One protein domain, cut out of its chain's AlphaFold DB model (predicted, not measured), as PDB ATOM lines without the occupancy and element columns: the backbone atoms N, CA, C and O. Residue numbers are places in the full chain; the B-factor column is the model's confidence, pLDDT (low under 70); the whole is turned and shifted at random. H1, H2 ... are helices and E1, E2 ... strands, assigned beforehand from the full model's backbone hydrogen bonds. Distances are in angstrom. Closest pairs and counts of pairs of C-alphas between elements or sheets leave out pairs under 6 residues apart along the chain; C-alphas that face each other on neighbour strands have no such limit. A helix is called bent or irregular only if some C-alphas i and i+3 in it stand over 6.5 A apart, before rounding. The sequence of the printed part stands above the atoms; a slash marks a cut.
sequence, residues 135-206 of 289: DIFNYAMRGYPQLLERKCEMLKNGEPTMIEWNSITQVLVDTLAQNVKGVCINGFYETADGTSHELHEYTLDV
ATOM      1  N   ASP A 135     246.504 224.058 146.293       84.19
ATOM      2  CA  ASP A 135     246.564 223.387 147.593       84.19
ATOM      3  C   ASP A 135     245.226 222.763 147.995       84.19
ATOM      4  O   ASP A 135     245.201 221.632 148.478       84.19
ATOM      5  N   ILE A 136     244.107 223.456 147.744       87.69
ATOM      6  CA  ILE A 136     242.763 222.892 147.947       87.69
ATOM      7  C   ILE A 136     242.569 221.660 147.066       87.69
ATOM      8  O   ILE A 136     242.075 220.638 147.539       87.69
ATOM      9  N   PHE A 137     242.965 221.748 145.796       86.88
ATOM     10  CA  PHE A 137     242.841 220.648 144.849       86.88
ATOM     11  C   PHE A 137     243.692 219.440 145.262       86.88
ATOM     12  O   PHE A 137     243.183 218.323 145.335       86.88
ATOM     13  N   ASN A 138     244.957 219.664 145.627       85.81
ATOM     14  CA  ASN A 138     245.859 218.620 146.120       85.81
ATOM     15  C   ASN A 138     245.317 217.942 147.371       85.81
ATOM     16  O   ASN A 138     245.336 216.718 147.482       85.81
ATOM     17  N   TYR A 139     244.811 218.736 148.311       87.12
ATOM     18  CA  TYR A 139     244.244 218.224 149.545       87.12
ATOM     19  C   TYR A 139     242.946 217.444 149.306       87.12
ATOM     20  O   TYR A 139     242.746 216.391 149.911       87.12
ATOM     21  N   ALA A 140     242.088 217.898 148.387       86.75
ATOM     22  CA  ALA A 140     240.890 217.163 147.986       86.75
ATOM     23  C   ALA A 140     241.238 215.799 147.365       86.75
ATOM     24  O   ALA A 140     240.566 214.805 147.640       86.75
ATOM     25  N   MET A 141     242.323 215.745 146.588       84.06
ATOM     26  CA  MET A 141     242.779 214.535 145.904       84.06
ATOM     27  C   MET A 141     243.696 213.634 146.742       84.06
ATOM     28  O   MET A 141     244.140 212.599 146.250       84.06
ATOM     29  N   ARG A 142     243.926 213.942 148.028       82.06
ATOM     30  CA  ARG A 142     244.818 213.164 148.915       82.06
ATOM     31  C   ARG A 142     244.472 211.673 149.028       82.06
ATOM     32  O   ARG A 142     245.335 210.874 149.361       82.06
ATOM     33  N   GLY A 143     243.212 211.307 148.788       78.50
ATOM     34  CA  GLY A 143     242.723 209.925 148.855       78.50
ATOM     35  C   GLY A 143     242.893 209.118 147.563       78.50
ATOM     36  O   GLY A 143     242.494 207.957 147.537       78.50
ATOM     37  N   TYR A 144     243.449 209.709 146.500       82.06
ATOM     38  CA  TYR A 144     243.527 209.101 145.169       82.06
ATOM     39  C   TYR A 144     244.985 208.964 144.698       82.06
ATOM     40  O   TYR A 144     245.441 209.751 143.866       82.06
ATOM     41  N   PRO A 145     245.732 207.949 145.178       77.06
ATOM     42  CA  PRO A 145     247.136 207.747 144.797       77.06
ATOM     43  C   PRO A 145     247.322 207.471 143.296       77.06
ATOM     44  O   PRO A 145     248.347 207.827 142.726       77.06
ATOM     45  N   GLN A 146     246.293 206.933 142.634       78.56
ATOM     46  CA  GLN A 146     246.266 206.675 141.189       78.56
ATOM     47  C   GLN A 146     246.476 207.948 140.350       78.56
ATOM     48  O   GLN A 146     247.055 207.894 139.269       78.56
ATOM     49  N   LEU A 147     246.036 209.114 140.846       79.38
ATOM     50  CA  LEU A 147     246.256 210.394 140.161       79.38
ATOM     51  C   LEU A 147     247.726 210.828 140.227       79.38
ATOM     52  O   LEU A 147     248.213 211.473 139.301       79.38
ATOM     53  N   LEU A 148     248.430 210.473 141.308       77.19
ATOM     54  CA  LEU A 148     249.863 210.730 141.448       77.19
ATOM     55  C   LEU A 148     250.678 209.828 140.530       77.19
ATOM     56  O   LEU A 148     251.553 210.320 139.827       77.19
ATOM     57  N   GLU A 149     250.357 208.537 140.516       76.81
ATOM     58  CA  GLU A 149     250.995 207.555 139.643       76.81
ATOM     59  C   GLU A 149     250.866 207.979 138.178       76.81
ATOM     60  O   GLU A 149     251.871 208.149 137.489       76.81
ATOM     61  N   ARG A 150     249.644 208.324 137.748       76.38
ATOM     62  CA  ARG A 150     249.388 208.833 136.398       76.38
ATOM     63  C   ARG A 150     250.183 210.099 136.083       76.38
ATOM     64  O   ARG A 150     250.745 210.222 134.998       76.38
ATOM     65  N   LYS A 151     250.275 211.046 137.022       78.50
ATOM     66  CA  LYS A 151     251.085 212.262 136.848       78.50
ATOM     67  C   LYS A 151     252.567 211.928 136.659       78.50
ATOM     68  O   LYS A 151     253.240 212.556 135.842       78.50
ATOM     69  N   CYS A 152     253.088 210.970 137.417       76.38
ATOM     70  CA  CYS A 152     254.484 210.567 137.323       76.38
ATOM     71  C   CYS A 152     254.780 209.789 136.037       76.38
ATOM     72  O   CYS A 152     255.830 210.015 135.439       76.38
ATOM     73  N   GLU A 153     253.846 208.969 135.547       75.94
ATOM     74  CA  GLU A 153     253.922 208.379 134.204       75.94
ATOM     75  C   GLU A 153     254.004 209.461 133.118       75.94
ATOM     76  O   GLU A 153     254.868 209.398 132.243       75.94
ATOM     77  N   MET A 154     253.157 210.495 133.201       74.75
ATOM     78  CA  MET A 154     253.195 211.623 132.261       74.75
ATOM     79  C   MET A 154     254.542 212.352 132.287       74.75
ATOM     80  O   MET A 154     255.082 212.684 131.238       74.75
ATOM     81  N   LEU A 155     255.103 212.577 133.478       73.56
ATOM     82  CA  LEU A 155     256.416 213.205 133.642       73.56
ATOM     83  C   LEU A 155     257.562 212.315 133.131       73.56
ATOM     84  O   LEU A 155     258.502 212.837 132.533       73.56
ATOM     85  N   LYS A 156     257.490 210.989 133.333       71.44
ATOM     86  CA  LYS A 156     258.483 210.009 132.841       71.44
ATOM     87  C   LYS A 156     258.534 209.989 131.311       71.44
ATOM     88  O   LYS A 156     259.615 209.864 130.745       71.44
ATOM     89  N   ASN A 157     257.390 210.176 130.655       69.62
ATOM     90  CA  ASN A 157     257.280 210.167 129.196       69.62
ATOM     91  C   ASN A 157     257.746 211.474 128.523       69.62
ATOM     92  O   ASN A 157     257.750 211.548 127.299       69.62
ATOM     93  N   GLY A 158     258.179 212.487 129.287       58.19
ATOM     94  CA  GLY A 158     258.922 213.651 128.779       58.19
ATOM     95  C   GLY A 158     258.130 214.661 127.939       58.19
ATOM     96  O   GLY A 158     258.636 215.743 127.652       58.19
ATOM     97  N   GLU A 159     256.880 214.363 127.600       54.75
ATOM     98  CA  GLU A 159     255.973 215.254 126.884       54.75
ATOM     99  C   GLU A 159     254.704 215.476 127.716       54.75
ATOM    100  O   GLU A 159     254.309 214.589 128.478       54.75
ATOM    101  N   PRO A 160     254.018 216.630 127.586       54.56
ATOM    102  CA  PRO A 160     252.625 216.711 127.993       54.56
ATOM    103  C   PRO A 160     251.885 215.687 127.136       54.56
ATOM    104  O   PRO A 160     251.568 215.979 125.985       54.56
ATOM    105  N   THR A 161     251.710 214.470 127.662       54.22
ATOM    106  CA  THR A 161     251.089 213.348 126.955       54.22
ATOM    107  C   THR A 161     249.850 213.890 126.276       54.22
ATOM    108  O   THR A 161     248.948 214.380 126.968       54.22
ATOM    109  N   MET A 162     249.864 213.914 124.938       51.66
ATOM    110  CA  MET A 162     248.718 214.380 124.174       51.66
ATOM    111  C   MET A 162     247.530 213.606 124.708       51.66
ATOM    112  O   MET A 162     247.562 212.378 124.713       51.66
ATOM    113  N   ILE A 163     246.558 214.332 125.254       59.50
ATOM    114  CA  ILE A 163     245.381 213.735 125.867       59.50
ATOM    115  C   ILE A 163     244.785 212.804 124.818       59.50
ATOM    116  O   ILE A 163     244.284 213.264 123.788       59.50
ATOM    117  N   GLU A 164     244.904 211.498 125.042       60.66
ATOM    118  CA  GLU A 164     244.331 210.527 124.132       60.66
ATOM    119  C   GLU A 164     242.817 210.670 124.247       60.66
ATOM    120  O   GLU A 164     242.203 210.322 125.256       60.66
ATOM    121  N   TRP A 165     242.192 211.196 123.194       62.78
ATOM    122  CA  TRP A 165     240.741 211.400 123.107       62.78
ATOM    123  C   TRP A 165     239.940 210.089 123.058       62.78
ATOM    124  O   TRP A 165     238.738 210.101 122.796       62.78
ATOM    125  N   ASN A 166     240.593 208.959 123.328       68.62
ATOM    126  CA  ASN A 166     240.030 207.619 123.313       68.62
ATOM    127  C   ASN A 166     238.894 207.463 124.341       68.62
ATOM    128  O   ASN A 166     237.978 206.672 124.119       68.62
ATOM    129  N   SER A 167     238.893 208.253 125.426       72.94
ATOM    130  CA  SER A 167     237.778 208.319 126.375       72.94
ATOM    131  C   SER A 167     237.693 209.657 127.117       72.94
ATOM    132  O   SER A 167     238.684 210.161 127.643       72.94
ATOM    133  N   ILE A 168     236.473 210.188 127.278       75.94
ATOM    134  CA  ILE A 168     236.181 211.374 128.110       75.94
ATOM    135  C   ILE A 168     236.650 211.165 129.559       75.94
ATOM    136  O   ILE A 168     237.100 212.105 130.214       75.94
ATOM    137  N   THR A 169     236.578 209.932 130.069       75.62
ATOM    138  CA  THR A 169     237.027 209.619 131.431       75.62
ATOM    139  C   THR A 169     238.546 209.671 131.561       75.62
ATOM    140  O   THR A 169     239.038 210.163 132.571       75.62
ATOM    141  N   GLN A 170     239.288 209.237 130.537       74.56
ATOM    142  CA  GLN A 170     240.749 209.347 130.505       74.56
ATOM    143  C   GLN A 170     241.176 210.807 130.409       74.56
ATOM    144  O   GLN A 170     241.996 211.237 131.207       74.56
ATOM    145  N   VAL A 171     240.527 211.597 129.548       78.94
ATOM    146  CA  VAL A 171     240.747 213.051 129.461       78.94
ATOM    147  C   VAL A 171     240.559 213.725 130.819       78.94
ATOM    148  O   VAL A 171     241.373 214.558 131.217       78.94
ATOM    149  N   LEU A 172     239.503 213.358 131.551       79.81
ATOM    150  CA  LEU A 172     239.247 213.901 132.880       79.81
ATOM    151  C   LEU A 172     240.355 213.509 133.865       79.81
ATOM    152  O   LEU A 172     240.904 214.383 134.526       79.81
ATOM    153  N   VAL A 173     240.705 212.224 133.947       80.69
ATOM    154  CA  VAL A 173     241.756 211.720 134.849       80.69
ATOM    155  C   VAL A 173     243.108 212.358 134.536       80.69
ATOM    156  O   VAL A 173     243.790 212.815 135.450       80.69
ATOM    157  N   ASP A 174     243.453 212.470 133.258       78.12
ATOM    158  CA  ASP A 174     244.685 213.082 132.769       78.12
ATOM    159  C   ASP A 174     244.747 214.574 133.121       78.12
ATOM    160  O   ASP A 174     245.748 215.063 133.650       78.12
ATOM    161  N   THR A 175     243.636 215.289 132.931       81.00
ATOM    162  CA  THR A 175     243.515 216.698 133.329       81.00
ATOM    163  C   THR A 175     243.646 216.861 134.845       81.00
ATOM    164  O   THR A 175     244.295 217.793 135.325       81.00
ATOM    165  N   LEU A 176     243.047 215.964 135.631       80.81
ATOM    166  CA  LEU A 176     243.140 216.003 137.090       80.81
ATOM    167  C   LEU A 176     244.574 215.712 137.558       80.81
ATOM    168  O   LEU A 176     245.102 216.468 138.370       80.81
ATOM    169  N   ALA A 177     245.228 214.686 137.008       80.31
ATOM    170  CA  ALA A 177     246.597 214.292 137.342       80.31
ATOM    171  C   ALA A 177     247.616 215.414 137.069       80.31
ATOM    172  O   ALA A 177     248.497 215.677 137.892       80.31
ATOM    173  N   GLN A 178     247.461 216.156 135.966       80.50
ATOM    174  CA  GLN A 178     248.321 217.305 135.657       80.50
ATOM    175  C   GLN A 178     248.279 218.388 136.743       80.50
ATOM    176  O   GLN A 178     249.316 218.974 137.067       80.50
ATOM    177  N   ASN A 179     247.112 218.614 137.347       80.38
ATOM    178  CA  ASN A 179     246.908 219.670 138.336       80.38
ATOM    179  C   ASN A 179     247.388 219.303 139.752       80.38
ATOM    180  O   ASN A 179     247.628 220.206 140.557       80.38
ATOM    181  N   VAL A 180     247.579 218.013 140.063       80.38
ATOM    182  CA  VAL A 180     248.060 217.585 141.389       80.38
ATOM    183  C   VAL A 180     249.534 217.961 141.579       80.38
ATOM    184  O   VAL A 180     250.337 217.738 140.686       80.38
ATOM    185  N   LYS A 181     249.954 218.509 142.721       75.88
ATOM    186  CA  LYS A 181     251.372 218.747 143.051       75.88
ATOM    187  C   LYS A 181     251.917 217.543 143.822       75.88
ATOM    188  O   LYS A 181     251.454 217.230 144.916       75.88
ATOM    189  N   GLY A 182     252.904 216.874 143.242       70.50
ATOM    190  CA  GLY A 182     253.569 215.719 143.835       70.50
ATOM    191  C   GLY A 182     255.025 215.660 143.400       70.50
ATOM    192  O   GLY A 182     255.387 216.220 142.363       70.50
ATOM    193  N   VAL A 183     255.847 215.009 144.213       70.69
ATOM    194  CA  VAL A 183     257.244 214.708 143.910       70.69
ATOM    195  C   VAL A 183     257.313 213.253 143.464       70.69
ATOM    196  O   VAL A 183     256.915 212.349 144.200       70.69
ATOM    197  N   CYS A 184     257.812 213.044 142.249       71.81
ATOM    198  CA  CYS A 184     258.102 211.722 141.710       71.81
ATOM    199  C   CYS A 184     259.590 211.451 141.934       71.81
ATOM    200  O   CYS A 184     260.429 212.134 141.343       71.81
ATOM    201  N   ILE A 185     259.919 210.495 142.800       69.94
ATOM    202  CA  ILE A 185     261.297 210.045 142.991       69.94
ATOM    203  C   ILE A 185     261.456 208.754 142.198       69.94
ATOM    204  O   ILE A 185     260.840 207.738 142.512       69.94
ATOM    205  N   ASN A 186     262.289 208.818 141.163       66.44
ATOM    206  CA  ASN A 186     262.725 207.641 140.427       66.44
ATOM    207  C   ASN A 186     264.104 207.262 140.965       66.44
ATOM    208  O   ASN A 186     265.068 208.004 140.775       66.44
ATOM    209  N   GLY A 187     264.176 206.141 141.674       60.59
ATOM    210  CA  GLY A 187     265.413 205.591 142.208       60.59
ATOM    211  C   GLY A 187     265.595 204.141 141.784       60.59
ATOM    212  O   GLY A 187     264.657 203.486 141.344       60.59
ATOM    213  N   PHE A 188     266.808 203.630 141.945       63.00
ATOM    214  CA  PHE A 188     267.076 202.199 141.890       63.00
ATOM    215  C   PHE A 188     267.536 201.777 143.278       63.00
ATOM    216  O   PHE A 188     268.385 202.447 143.868       63.00
ATOM    217  N   TYR A 189     266.975 200.695 143.805       66.00
ATOM    218  CA  TYR A 189     267.515 200.049 144.996       66.00
ATOM    219  C   TYR A 189     268.045 198.679 144.602       66.00
ATOM    220  O   TYR A 189     267.379 197.917 143.899       66.00
ATOM    221  N   GLU A 190     269.267 198.385 145.025       54.78
ATOM    222  CA  GLU A 190     269.817 197.040 144.927       54.78
ATOM    223  C   GLU A 190     269.273 196.214 146.087       54.78
ATOM    224  O   GLU A 190     269.406 196.573 147.261       54.78
ATOM    225  N   THR A 191     268.629 195.100 145.761       65.12
ATOM    226  CA  THR A 191     268.361 194.046 146.737       65.12
ATOM    227  C   THR A 191     269.665 193.320 147.076       65.12
ATOM    228  O   THR A 191     270.654 193.397 146.346       65.12
ATOM    229  N   ALA A 192     269.681 192.585 148.191       63.56
ATOM    230  CA  ALA A 192     270.859 191.842 148.651       63.56
ATOM    231  C   ALA A 192     271.392 190.804 147.634       63.56
ATOM    232  O   ALA A 192     272.540 190.381 147.752       63.56
ATOM    233  N   ASP A 193     270.591 190.448 146.625       73.81
ATOM    234  CA  ASP A 193     270.953 189.549 145.522       73.81
ATOM    235  C   ASP A 193     271.580 190.279 144.311       73.81
ATOM    236  O   ASP A 193     271.830 189.664 143.275       73.81
ATOM    237  N   GLY A 194     271.840 191.590 144.412       57.69
ATOM    238  CA  GLY A 194     272.440 192.389 143.336       57.69
ATOM    239  C   GLY A 194     271.484 192.710 142.182       57.69
ATOM    240  O   GLY A 194     271.917 193.185 141.133       57.69
ATOM    241  N   THR A 195     270.182 192.461 142.346       56.81
ATOM    242  CA  THR A 195     269.158 192.880 141.387       56.81
ATOM    243  C   THR A 195     268.712 194.308 141.691       56.81
ATOM    244  O   THR A 195     268.119 194.604 142.728       56.81
ATOM    245  N   SER A 196     268.999 195.225 140.766       55.28
ATOM    246  CA  SER A 196     268.501 196.597 140.819       55.28
ATOM    247  C   SER A 196     267.011 196.617 140.471       55.28
ATOM    248  O   SER A 196     266.638 196.323 139.333       55.28
ATOM    249  N   HIS A 197     266.162 196.982 141.426       59.72
ATOM    250  CA  HIS A 197     264.744 197.230 141.184       59.72
ATOM    251  C   HIS A 197     264.488 198.736 141.046       59.72
ATOM    252  O   HIS A 197     265.018 199.538 141.820       59.72
ATOM    253  N   GLU A 198     263.670 199.122 140.059       60.44
ATOM    254  CA  GLU A 198     263.142 200.486 139.947       60.44
ATOM    255  C   GLU A 198     262.228 200.760 141.152       60.44
ATOM    256  O   GLU A 198     261.194 200.113 141.321       60.44
ATOM    257  N   LEU A 199     262.612 201.716 142.002       59.34
ATOM    258  CA  LEU A 199     261.729 202.310 142.995       59.34
ATOM    259  C   LEU A 199     261.077 203.536 142.370       59.34
ATOM    260  O   LEU A 199     261.736 204.544 142.094       59.34
ATOM    261  N   HIS A 200     259.768 203.451 142.199       60.81
ATOM    262  CA  HIS A 200     258.939 204.606 141.922       60.81
ATOM    263  C   HIS A 200     258.208 204.987 143.206       60.81
ATOM    264  O   HIS A 200     257.192 204.389 143.555       60.81
ATOM    265  N   GLU A 201     258.762 205.951 143.941       64.12
ATOM    266  CA  GLU A 201     258.105 206.496 145.126       64.12
ATOM    267  C   GLU A 201     257.404 207.808 144.761       64.12
ATOM    268  O   GLU A 201     258.016 208.766 144.274       64.12
ATOM    269  N   TYR A 202     256.092 207.839 144.990       69.62
ATOM    270  CA  TYR A 202     255.237 208.975 144.672       69.62
ATOM    271  C   TYR A 202     254.761 209.624 145.967       69.62
ATOM    272  O   TYR A 202     253.973 209.040 146.711       69.62
ATOM    273  N   THR A 203     255.219 210.845 146.240       69.69
ATOM    274  CA  THR A 203     254.830 211.571 147.455       69.69
ATOM    275  C   THR A 203     254.048 212.831 147.107       69.69
ATOM    276  O   THR A 203     254.441 213.631 146.256       69.69
ATOM    277  N   LEU A 204     252.893 213.004 147.751       75.75
ATOM    278  CA  LEU A 204     252.098 214.228 147.645       75.75
ATOM    279  C   LEU A 204     252.859 215.369 148.333       75.75
ATOM    280  O   LEU A 204     253.479 215.154 149.374       75.75
ATOM    281  N   ASP A 205     252.810 216.587 147.791       74.00
ATOM    282  CA  ASP A 205     253.403 217.739 148.478       74.00
ATOM    283  C   ASP A 205     252.526 218.151 149.677       74.00
ATOM    284  O   ASP A 205     251.528 218.856 149.534       74.00
ATOM    285  N   VAL A 206     252.896 217.682 150.873       76.19
ATOM    286  CA  VAL A 206     252.172 217.912 152.142       76.19
ATOM    287  C   VAL A 206     252.634 219.205 152.843       76.19
ATOM    288  O   VAL A 206     252.269 219.483 153.985       76.19
TER     289      VAL A 206
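This is residues 135 to 206 of the 289 residues of a protein of [Candida] intermedia (UniProt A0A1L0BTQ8). A loose head of three helices bears one long arm, the two-stranded hairpin E1 E2, which makes the longest axis. H2 sits in the middle, between H3 and the near half of the hairpin, while H1 lies at one end of the head. The 72 printed residues hold, in order, H1, H2, H3, E1 and E2, with the sheet E1 - E2 antiparallel and the class mixed, helices and strands. The whole is loose, radius of gyration of the C-alphas 14.3 A, and only just elongated, spanning 44 by 29 by 17 A.

H1, residues 135 to 143, is close to but not clearly touching H2, residues 145 to 156; their closest C-alphas, Met 141 and Leu 147, are 7.9 A apart. H2 touches H3, residues 168 to 179, about perpendicular at 78 degrees, through residues 147 to 151 and 173 to 178 alone; the closest C-alphas, Leu 147 and Ala 177, are 4.8 A apart. The closest C-alphas of H2 and E1, residues 182 to 190, are Cys 152 and Cys 184, 5.8 A apart. E1 and E2, residues 196 to 204, form a hairpin, with N 183 and O 203 at 2.8 A and N 189 and O 197 at 3.0 A, within hydrogen-bond range. H3 and E2 are apart. Every O i to N i+4 pair is within hydrogen-bond range in H2, 4 of 5 in H1 and 7 of 8 in H3.

H1 begins at C-alpha 135 (246.564, 223.387, 147.593), spans 14.1 A and is irregular, C-alphas 140 and 143 being 7.5 A apart. H2 spans 16.6 A, H3 17.0 A, E1 24.8 A and E2 25.0 A, ending at C-alpha 204 (252.098, 214.228, 147.645).

The two C-alphas farthest apart, Ile 168 and Ala 192, are 44.8 A apart. The printed part has no cut; the link H2 to H3 is long, 11 residues, and residues 165 to 170, of which 168 to 170 belong to H3, stand free. Mean pLDDT of the printed part is 71.8, under 70 in residues 157 to 166, 185 to 192 and 194 to 203.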